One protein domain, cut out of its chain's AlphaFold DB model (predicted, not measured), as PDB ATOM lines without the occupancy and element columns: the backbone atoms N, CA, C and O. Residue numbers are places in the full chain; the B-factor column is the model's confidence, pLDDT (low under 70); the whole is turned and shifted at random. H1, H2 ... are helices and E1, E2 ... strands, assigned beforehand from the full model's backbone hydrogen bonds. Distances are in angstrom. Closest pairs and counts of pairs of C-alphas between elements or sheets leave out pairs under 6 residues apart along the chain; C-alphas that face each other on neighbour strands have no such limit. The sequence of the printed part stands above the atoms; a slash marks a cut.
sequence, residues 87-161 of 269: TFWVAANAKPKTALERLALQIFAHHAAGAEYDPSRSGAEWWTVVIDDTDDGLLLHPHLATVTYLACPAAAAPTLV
ATOM      1  N   THR A  87     227.704 133.282 111.485       81.88
ATOM      2  CA  THR A  87     227.602 131.961 112.109       81.88
ATOM      3  C   THR A  87     226.591 131.120 111.339       81.88
ATOM      4  O   THR A  87     225.740 131.636 110.611       81.88
ATOM      5  N   PHE A  88     226.712 129.804 111.459       86.12
ATOM      6  CA  PHE A  88     225.916 128.840 110.715       86.12
ATOM      7  C   PHE A  88     225.170 127.929 111.685       86.12
ATOM      8  O   PHE A  88     225.696 127.575 112.735       86.12
ATOM      9  N   TRP A  89     223.957 127.517 111.326       89.94
ATOM     10  CA  TRP A  89     223.125 126.629 112.137       89.94
ATOM     11  C   TRP A  89     222.865 125.305 111.421       89.94
ATOM     12  O   TRP A  89     222.534 125.287 110.235       89.94
ATOM     13  N   VAL A  90     222.954 124.195 112.157       90.12
ATOM     14  CA  VAL A  90     222.501 122.874 111.708       90.12
ATOM     15  C   VAL A  90     221.661 122.208 112.802       90.12
ATOM     16  O   VAL A  90     222.134 121.968 113.913       90.12
ATOM     17  N   ALA A  91     220.394 121.918 112.491       91.00
ATOM     18  CA  ALA A  91     219.488 121.229 113.411       91.00
ATOM     19  C   ALA A  91     219.890 119.756 113.586       91.00
ATOM     20  O   ALA A  91     220.388 119.127 112.653       91.00
ATOM     21  N   ALA A  92     219.623 119.179 114.757       90.38
ATOM     22  CA  ALA A  92     220.012 117.812 115.103       90.38
ATOM     23  C   ALA A  92     219.377 116.750 114.188       90.38
ATOM     24  O   ALA A  92     219.963 115.693 113.960       90.38
ATOM     25  N   ASN A  93     218.191 117.031 113.643       93.19
ATOM     26  CA  ASN A  93     217.507 116.176 112.670       93.19
ATOM     27  C   ASN A  93     217.806 116.530 111.202       93.19
ATOM     28  O   ASN A  93     217.245 115.903 110.298       93.19
ATOM     29  N   ALA A  94     218.646 117.533 110.938       93.19
ATOM     30  CA  ALA A  94     218.976 117.929 109.580       93.19
ATOM     31  C   ALA A  94     219.947 116.931 108.936       93.19
ATOM     32  O   ALA A  94     220.847 116.381 109.572       93.19
ATOM     33  N   LYS A  95     219.806 116.739 107.622       94.44
ATOM     34  CA  LYS A  95     220.828 116.058 106.826       94.44
ATOM     35  C   LYS A  95     221.978 117.042 106.566       94.44
ATOM     36  O   LYS A  95     221.718 118.053 105.912       94.44
ATOM     37  N   PRO A  96     223.223 116.752 106.993       92.56
ATOM     38  CA  PRO A  96     224.344 117.652 106.752       92.56
ATOM     39  C   PRO A  96     224.625 117.772 105.252       92.56
ATOM     40  O   PRO A  96     224.714 116.765 104.536       92.56
ATOM     41  N   LYS A  97     224.772 119.011 104.791       90.38
ATOM     42  CA  LYS A  97     225.070 119.405 103.410       90.38
ATOM     43  C   LYS A  97     226.572 119.519 103.162       90.38
ATOM     44  O   LYS A  97     227.017 119.290 102.041       90.38
ATOM     45  N   THR A  98     227.351 119.830 104.199       86.69
ATOM     46  CA  THR A  98     228.807 120.034 104.120       86.69
ATOM     47  C   THR A  98     229.569 119.121 105.088       86.69
ATOM     48  O   THR A  98     228.985 118.509 105.990       86.69
ATOM     49  N   ALA A  99     230.888 119.002 104.902       84.88
ATOM     50  CA  ALA A  99     231.756 118.301 105.849       84.88
ATOM     51  C   ALA A  99     231.795 119.005 107.219       84.88
ATOM     52  O   ALA A  99     231.778 118.331 108.247       84.88
ATOM     53  N   LEU A 100     231.751 120.342 107.232       87.38
ATOM     54  CA  LEU A 100     231.706 121.150 108.455       87.38
ATOM     55  C   LEU A 100     230.392 120.969 109.225       87.38
ATOM     56  O   LEU A 100     230.428 120.759 110.432       87.38
ATOM     57  N   GLU A 101     229.243 120.932 108.540       89.44
ATOM     58  CA  GLU A 101     227.957 120.607 109.179       89.44
ATOM     59  C   GLU A 101     227.964 119.191 109.762       89.44
ATOM     60  O   GLU A 101     227.459 118.960 110.860       89.44
ATOM     61  N   ARG A 102     228.568 118.229 109.051       88.88
ATOM     62  CA  ARG A 102     228.712 116.857 109.551       88.88
ATOM     63  C   ARG A 102     229.570 116.813 110.815       88.88
ATOM     64  O   ARG A 102     229.192 116.126 111.759       88.88
ATOM     65  N   LEU A 103     230.688 117.539 110.842       85.62
ATOM     66  CA  LEU A 103     231.556 117.634 112.016       85.62
ATOM     67  C   LEU A 103     230.840 118.324 113.188       85.62
ATOM     68  O   LEU A 103     230.875 117.815 114.306       85.62
ATOM     69  N   ALA A 104     230.117 119.417 112.933       85.12
ATOM     70  CA  ALA A 104     229.306 120.096 113.943       85.12
ATOM     71  C   ALA A 104     228.237 119.164 114.547       85.12
ATOM     72  O   ALA A 104     228.077 119.123 115.767       85.12
ATOM     73  N   LEU A 105     227.564 118.351 113.724       86.06
ATOM     74  CA  LEU A 105     226.603 117.349 114.200       86.06
ATOM     75  C   LEU A 105     227.255 116.190 114.966       86.06
ATOM     76  O   LEU A 105     226.649 115.669 115.900       86.06
ATOM     77  N   GLN A 106     228.479 115.785 114.618       85.06
ATOM     78  CA  GLN A 106     229.225 114.788 115.396       85.06
ATOM     79  C   GLN A 106     229.589 115.317 116.788       85.06
ATOM     80  O   GLN A 106     229.432 114.595 117.773       85.06
ATOM     81  N   ILE A 107     230.018 116.579 116.879       82.06
ATOM     82  CA  ILE A 107     230.290 117.249 118.160       82.06
ATOM     83  C   ILE A 107     228.996 117.380 118.973       82.06
ATOM     84  O   ILE A 107     228.973 117.013 120.147       82.06
ATOM     85  N   PHE A 108     227.902 117.817 118.340       83.44
ATOM     86  CA  PHE A 108     226.579 117.855 118.964       83.44
ATOM     87  C   PHE A 108     226.184 116.488 119.532       83.44
ATOM     88  O   PHE A 108     225.839 116.395 120.705       83.44
ATOM     89  N   ALA A 109     226.275 115.422 118.732       82.69
ATOM     90  CA  ALA A 109     225.899 114.073 119.151       82.69
ATOM     91  C   ALA A 109     226.753 113.571 120.323       82.69
ATOM     92  O   ALA A 109     226.239 112.889 121.207       82.69
ATOM     93  N   HIS A 110     228.039 113.932 120.354       79.12
ATOM     94  CA  HIS A 110     228.918 113.626 121.478       79.12
ATOM     95  C   HIS A 110     228.475 114.340 122.765       79.12
ATOM     96  O   HIS A 110     228.392 113.701 123.811       79.12
ATOM     97  N   HIS A 111     228.148 115.635 122.699       71.62
ATOM     98  CA  HIS A 111     227.678 116.408 123.857       71.62
ATOM     99  C   HIS A 111     226.275 116.013 124.325       71.62
ATOM    100  O   HIS A 111     225.997 116.006 125.520       71.62
ATOM    101  N   ALA A 112     225.389 115.688 123.386       73.69
ATOM    102  CA  ALA A 112     224.005 115.314 123.652       73.69
ATOM    103  C   ALA A 112     223.851 113.838 124.059       73.69
ATOM    104  O   ALA A 112     222.731 113.376 124.289       73.69
ATOM    105  N   ALA A 113     224.947 113.075 124.113       76.19
ATOM    106  CA  ALA A 113     224.919 111.658 124.439       76.19
ATOM    107  C   ALA A 113     224.282 111.429 125.822       76.19
ATOM    108  O   ALA A 113     224.807 111.857 126.846       76.19
ATOM    109  N   GLY A 114     223.141 110.733 125.842       71.25
ATOM    110  CA  GLY A 114     222.390 110.437 127.065       71.25
ATOM    111  C   GLY A 114     221.435 111.541 127.537       71.25
ATOM    112  O   GLY A 114     220.793 111.358 128.568       71.25
ATOM    113  N   ALA A 115     221.309 112.651 126.803       71.31
ATOM    114  CA  ALA A 115     220.335 113.703 127.086       71.31
ATOM    115  C   ALA A 115     219.019 113.485 126.318       71.31
ATOM    116  O   ALA A 115     219.020 113.024 125.176       71.31
ATOM    117  N   GLU A 116     217.895 113.878 126.920       73.81
ATOM    118  CA  GLU A 116     216.610 114.009 126.225       73.81
ATOM    119  C   GLU A 116     216.474 115.423 125.650       73.81
ATOM    120  O   GLU A 116     216.656 116.414 126.357       73.81
ATOM    121  N   TYR A 117     216.155 115.534 124.361       76.44
ATOM    122  CA  TYR A 117     216.010 116.816 123.675       76.44
ATOM    123  C   TYR A 117     215.040 116.711 122.494       76.44
ATOM    124  O   TYR A 117     214.788 115.623 121.978       76.44
ATOM    125  N   ASP A 118     214.505 117.849 122.049       76.50
ATOM    126  CA  ASP A 118     213.712 117.954 120.821       76.50
ATOM    127  C   ASP A 118     214.641 118.130 119.602       76.50
ATOM    128  O   ASP A 118     215.267 119.189 119.478       76.50
ATOM    129  N   PRO A 119     214.736 117.156 118.674       83.12
ATOM    130  CA  PRO A 119     215.667 117.219 117.544       83.12
ATOM    131  C   PRO A 119     215.384 118.341 116.539       83.12
ATOM    132  O   PRO A 119     216.271 118.698 115.768       83.12
ATOM    133  N   SER A 120     214.161 118.879 116.519       83.19
ATOM    134  CA  SER A 120     213.770 119.966 115.610       83.19
ATOM    135  C   SER A 120     214.150 121.354 116.132       83.19
ATOM    136  O   SER A 120     214.265 122.296 115.350       83.19
ATOM    137  N   ARG A 121     214.372 121.469 117.447       76.25
ATOM    138  CA  ARG A 121     214.744 122.712 118.145       76.25
ATOM    139  C   ARG A 121     216.138 122.658 118.776       76.25
ATOM    140  O   ARG A 121     216.572 123.628 119.386       76.25
ATOM    141  N   SER A 122     216.827 121.530 118.635       82.06
ATOM    142  CA  SER A 122     218.196 121.311 119.108       82.06
ATOM    143  C   SER A 122     219.143 121.198 117.923       82.06
ATOM    144  O   SER A 122     218.724 120.842 116.821       82.06
ATOM    145  N   GLY A 123     220.420 121.484 118.136       87.25
ATOM    146  CA  GLY A 123     221.406 121.463 117.064       87.25
ATOM    147  C   GLY A 123     222.700 122.164 117.441       87.25
ATOM    148  O   GLY A 123     222.969 122.425 118.618       87.25
ATOM    149  N   ALA A 124     223.503 122.458 116.426       85.38
ATOM    150  CA  ALA A 124     224.762 123.161 116.583       85.38
ATOM    151  C   ALA A 124     224.755 124.482 115.812       85.38
ATOM    152  O   ALA A 124     224.493 124.511 114.608       85.38
ATOM    153  N   GLU A 125     225.115 125.559 116.506       85.88
ATOM    154  CA  GLU A 125     225.641 126.760 115.861       85.88
ATOM    155  C   GLU A 125     227.153 126.581 115.702       85.88
ATOM    156  O   GLU A 125     227.809 126.069 116.610       85.88
ATOM    157  N   TRP A 126     227.720 126.972 114.569       86.81
ATOM    158  CA  TRP A 126     229.144 126.824 114.301       86.81
ATOM    159  C   TRP A 126     229.696 127.976 113.460       86.81
ATOM    160  O   TRP A 126     228.971 128.627 112.708       86.81
ATOM    161  N   TRP A 127     230.991 128.241 113.604       87.62
ATOM    162  CA  TRP A 127     231.736 129.226 112.816       87.62
ATOM    163  C   TRP A 127     233.211 128.835 112.763       87.62
ATOM    164  O   TRP A 127     233.697 128.055 113.585       87.62
ATOM    165  N   THR A 128     233.930 129.367 111.781       85.50
ATOM    166  CA  THR A 128     235.357 129.088 111.605       85.50
ATOM    167  C   THR A 128     236.191 130.270 112.072       85.50
ATOM    168  O   THR A 128     235.729 131.414 112.075       85.50
ATOM    169  N   VAL A 129     237.413 129.990 112.518       78.00
ATOM    170  CA  VAL A 129     238.397 131.017 112.873       78.00
ATOM    171  C   VAL A 129     239.717 130.652 112.215       78.00
ATOM    172  O   VAL A 129     240.408 129.731 112.651       78.00
ATOM    173  N   VAL A 130     240.059 131.388 111.160       75.69
ATOM    174  CA  VAL A 130     241.338 131.250 110.461       75.69
ATOM    175  C   VAL A 130     242.177 132.485 110.748       75.69
ATOM    176  O   VAL A 130     241.921 133.577 110.230       75.69
ATOM    177  N   ILE A 131     243.166 132.316 111.615       69.12
ATOM    178  CA  ILE A 131     244.144 133.351 111.941       69.12
ATOM    179  C   ILE A 131     245.396 133.095 111.102       69.12
ATOM    180  O   ILE A 131     245.774 131.944 110.900       69.12
ATOM    181  N   ASP A 132     245.991 134.162 110.569       66.62
ATOM    182  CA  ASP A 132     247.217 134.064 109.779       66.62
ATOM    183  C   ASP A 132     248.413 133.733 110.693       66.62
ATOM    184  O   ASP A 132     248.490 134.213 111.824       66.62
ATOM    185  N   ASP A 133     249.395 132.988 110.175       58.34
ATOM    186  CA  ASP A 133     250.622 132.562 110.885       58.34
ATOM    187  C   ASP A 133     251.502 133.718 111.421       58.34
ATOM    188  O   ASP A 133     252.554 133.487 112.020       58.34
ATOM    189  N   THR A 134     251.120 134.972 111.174       52.16
ATOM    190  CA  THR A 134     251.802 136.168 111.679       52.16
ATOM    191  C   THR A 134     251.376 136.576 113.082       52.16
ATOM    192  O   THR A 134     252.073 137.392 113.679       52.16
ATOM    193  N   ASP A 135     250.268 136.046 113.603       54.53
ATOM    194  CA  ASP A 135     249.888 136.279 114.996       54.53
ATOM    195  C   ASP A 135     250.753 135.395 115.899       54.53
ATOM    196  O   ASP A 135     250.924 134.208 115.637       54.53
ATOM    197  N   ASP A 136     251.327 135.993 116.947       45.97
ATOM    198  CA  ASP A 136     252.512 135.568 117.716       45.97
ATOM    199  C   ASP A 136     252.442 134.200 118.454       45.97
ATOM    200  O   ASP A 136     253.105 133.996 119.476       45.97
ATOM    201  N   GLY A 137     251.633 133.238 118.000       48.19
ATOM    202  CA  GLY A 137     251.566 131.859 118.494       48.19
ATOM    203  C   GLY A 137     251.057 131.723 119.931       48.19
ATOM    204  O   GLY A 137     251.119 130.642 120.514       48.19
ATOM    205  N   LEU A 138     250.579 132.822 120.518       46.47
ATOM    206  CA  LEU A 138     250.187 132.917 121.922       46.47
ATOM    207  C   LEU A 138     248.758 132.431 122.184       46.47
ATOM    208  O   LEU A 138     248.449 132.065 123.317       46.47
ATOM    209  N   LEU A 139     247.901 132.384 121.160       47.81
ATOM    210  CA  LEU A 139     246.504 131.976 121.281       47.81
ATOM    211  C   LEU A 139     246.232 130.769 120.377       47.81
ATOM    212  O   LEU A 139     246.218 130.878 119.156       47.81
ATOM    213  N   LEU A 140     246.004 129.602 120.988       55.34
ATOM    214  CA  LEU A 140     245.462 128.433 120.294       55.34
ATOM    215  C   LEU A 140     244.008 128.740 119.910       55.34
ATOM    216  O   LEU A 140     243.114 128.618 120.745       55.34
ATOM    217  N   HIS A 141     243.767 129.153 118.668       56.66
ATOM    218  CA  HIS A 141     242.412 129.331 118.150       56.66
ATOM    219  C   HIS A 141     241.923 128.031 117.484       56.66
ATOM    220  O   HIS A 141     242.682 127.366 116.771       56.66
ATOM    221  N   PRO A 142     240.663 127.623 117.709       65.88
ATOM    222  CA  PRO A 142     240.099 126.483 117.004       65.88
ATOM    223  C   PRO A 142     239.805 126.865 115.547       65.88
ATOM    224  O   PRO A 142     239.259 127.929 115.282       65.88
ATOM    225  N   HIS A 143     240.108 125.978 114.596       68.00
ATOM    226  CA  HIS A 143     239.738 126.193 113.189       68.00
ATOM    227  C   HIS A 143     238.212 126.150 112.988       68.00
ATOM    228  O   HIS A 143     237.677 126.851 112.133       68.00
ATOM    229  N   LEU A 144     237.515 125.357 113.811       71.88
ATOM    230  CA  LEU A 144     236.060 125.262 113.890       71.88
ATOM    231  C   LEU A 144     235.635 125.376 115.355       71.88
ATOM    232  O   LEU A 144     236.088 124.594 116.193       71.88
ATOM    233  N   ALA A 145     234.743 126.314 115.647       78.50
ATOM    234  CA  ALA A 145     234.091 126.449 116.940       78.50
ATOM    235  C   ALA A 145     232.603 126.105 116.807       78.50
ATOM    236  O   ALA A 145     231.980 126.380 115.781       78.50
ATOM    237  N   THR A 146     232.039 125.489 117.846       69.25
ATOM    238  CA  THR A 146     230.635 125.066 117.874       69.25
ATOM    239  C   THR A 146     229.994 125.372 119.220       69.25
ATOM    240  O   THR A 146     230.629 125.174 120.256       69.25
ATOM    241  N   VAL A 147     228.714 125.726 119.215       77.69
ATOM    242  CA  VAL A 147     227.848 125.782 120.399       77.69
ATOM    243  C   VAL A 147     226.741 124.755 120.226       77.69
ATOM    244  O   VAL A 147     226.042 124.741 119.216       77.69
ATOM    245  N   THR A 148     226.585 123.878 121.217       72.94
ATOM    246  CA  THR A 148     225.523 122.867 121.255       72.94
ATOM    247  C   THR A 148     224.317 123.416 122.003       72.94
ATOM    248  O   THR A 148     224.422 123.758 123.180       72.94
ATOM    249  N   TYR A 149     223.172 123.467 121.330       69.38
ATOM    250  CA  TYR A 149     221.906 123.879 121.926       69.38
ATOM    251  C   TYR A 149     221.014 122.655 122.122       69.38
ATOM    252  O   TYR A 149     220.687 121.958 121.161       69.38
ATOM    253  N   LEU A 150     220.615 122.411 123.373       60.28
ATOM    254  CA  LEU A 150     219.652 121.379 123.750       60.28
ATOM    255  C   LEU A 150     218.350 122.058 124.170       60.28
ATOM    256  O   LEU A 150     218.288 122.695 125.222       60.28
ATOM    257  N   ALA A 151     217.313 121.934 123.345       63.72
ATOM    258  CA  ALA A 151     215.974 122.374 123.701       63.72
ATOM    259  C   ALA A 151     215.229 121.205 124.347       63.72
ATOM    260  O   ALA A 151     214.931 120.198 123.697       63.72
ATOM    261  N   CYS A 152     214.909 121.344 125.631       56.22
ATOM    262  CA  CYS A 152     214.016 120.409 126.293       56.22
ATOM    263  C   CYS A 152     212.580 120.662 125.792       56.22
ATOM    264  O   CYS A 152     212.170 121.817 125.644       56.22
ATOM    265  N   PRO A 153     211.760 119.624 125.556       53.16
ATOM    266  CA  PRO A 153     210.333 119.796 125.281       53.16
ATOM    267  C   PRO A 153     209.614 120.707 126.291       53.16
ATOM    268  O   PRO A 153     208.670 121.396 125.918       53.16
ATOM    269  N   ALA A 154     210.098 120.753 127.539       47.53
ATOM    270  CA  ALA A 154     209.504 121.505 128.641       47.53
ATOM    271  C   ALA A 154     210.097 122.909 128.892       47.53
ATOM    272  O   ALA A 154     209.563 123.619 129.739       47.53
ATOM    273  N   ALA A 155     211.179 123.323 128.218       47.88
ATOM    274  CA  ALA A 155     211.807 124.629 128.464       47.88
ATOM    275  C   ALA A 155     212.593 125.144 127.247       47.88
ATOM    276  O   ALA A 155     213.252 124.372 126.546       47.88
ATOM    277  N   ALA A 156     212.547 126.458 127.008       40.50
ATOM    278  CA  ALA A 156     213.429 127.124 126.050       40.50
ATOM    279  C   ALA A 156     214.891 127.044 126.527       40.50
ATOM    280  O   ALA A 156     215.147 126.936 127.722       40.50
ATOM    281  N   ALA A 157     215.853 127.078 125.600       42.62
ATOM    282  CA  ALA A 157     217.280 127.050 125.917       42.62
ATOM    283  C   ALA A 157     217.787 128.482 126.192       42.62
ATOM    284  O   ALA A 157     218.013 129.225 125.231       42.62
ATOM    285  N   PRO A 158     217.965 128.921 127.457       41.72
ATOM    286  CA  PRO A 158     218.504 130.247 127.721       41.72
ATOM    287  C   PRO A 158     219.977 130.300 127.306       41.72
ATOM    288  O   PRO A 158     220.776 129.426 127.646       41.72
ATOM    289  N   THR A 159     220.366 131.362 126.599       43.22
ATOM    290  CA  THR A 159     221.785 131.726 126.528       43.22
ATOM    291  C   THR A 159     222.187 132.329 127.865       43.22
ATOM    292  O   THR A 159     221.590 133.309 128.300       43.22
ATOM    293  N   LEU A 160     223.241 131.795 128.478       40.41
ATOM    294  CA  LEU A 160     223.784 132.308 129.731       40.41
ATOM    295  C   LEU A 160     225.114 133.005 129.483       40.41
ATOM    296  O   LEU A 160     226.033 132.419 128.917       40.41
ATOM    297  N   VAL A 161     225.211 134.252 129.932       41.97
ATOM    298  CA  VAL A 161     226.476 134.983 130.010       41.97
ATOM    299  C   VAL A 161     226.978 134.834 131.439       41.97
ATOM    300  O   VAL A 161     226.352 135.324 132.374       41.97
TER     301      VAL A 161
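AT A GLANCE: This is residues 87 to 161 of the 269 residues of an uncharacterized protein of Emiliania huxleyi (UniProt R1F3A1). With little regular structure, this is a small antiparallel sheet, E1 - E2 - E3, with one helix slanting over one face, two layers; residues 132 to 138 stick out. Of 75 residues printed, 29 are in named elements, E1, H1, E2, E3 along the chain, class mixed. It is loose, radius of gyration of the C-alphas 14.4 A, spanning 47 by 31 by 21 A.

IN THESE COORDINATES: Find C-alpha 88 at (225.916, 128.840, 110.715), where E1, residues 88 to 91, begins. H1, residues 99 to 111, runs 18.6 A; E2, residues 123 to 128, 16.8 A; E3, residues 144 to 149, 16.3 A to C-alpha 149 at (221.906, 123.879, 121.926).

HOW THE PARTS SIT: Beside E1, antiparallel E2 has O 126 2.8 A from N 88. In the hairpin E2 and E3, N 147 and O 125 are 2.8 A apart. H1, every O i to N i+4 pair within hydrogen-bond range, is on the sheet, height 8.0 A; its closest C-alphas to E3 are Phe 108 and Thr 148, 5.6 A.

THE WHOLE: The farthest C-alphas, Thr 134 and Ala 154, are 47.9 A apart. The printed part has no cut; links H1 to E2 and E2 to E3 are long. See pLDDT under 70 at residues 131 to 143, 146 and 149 to 161.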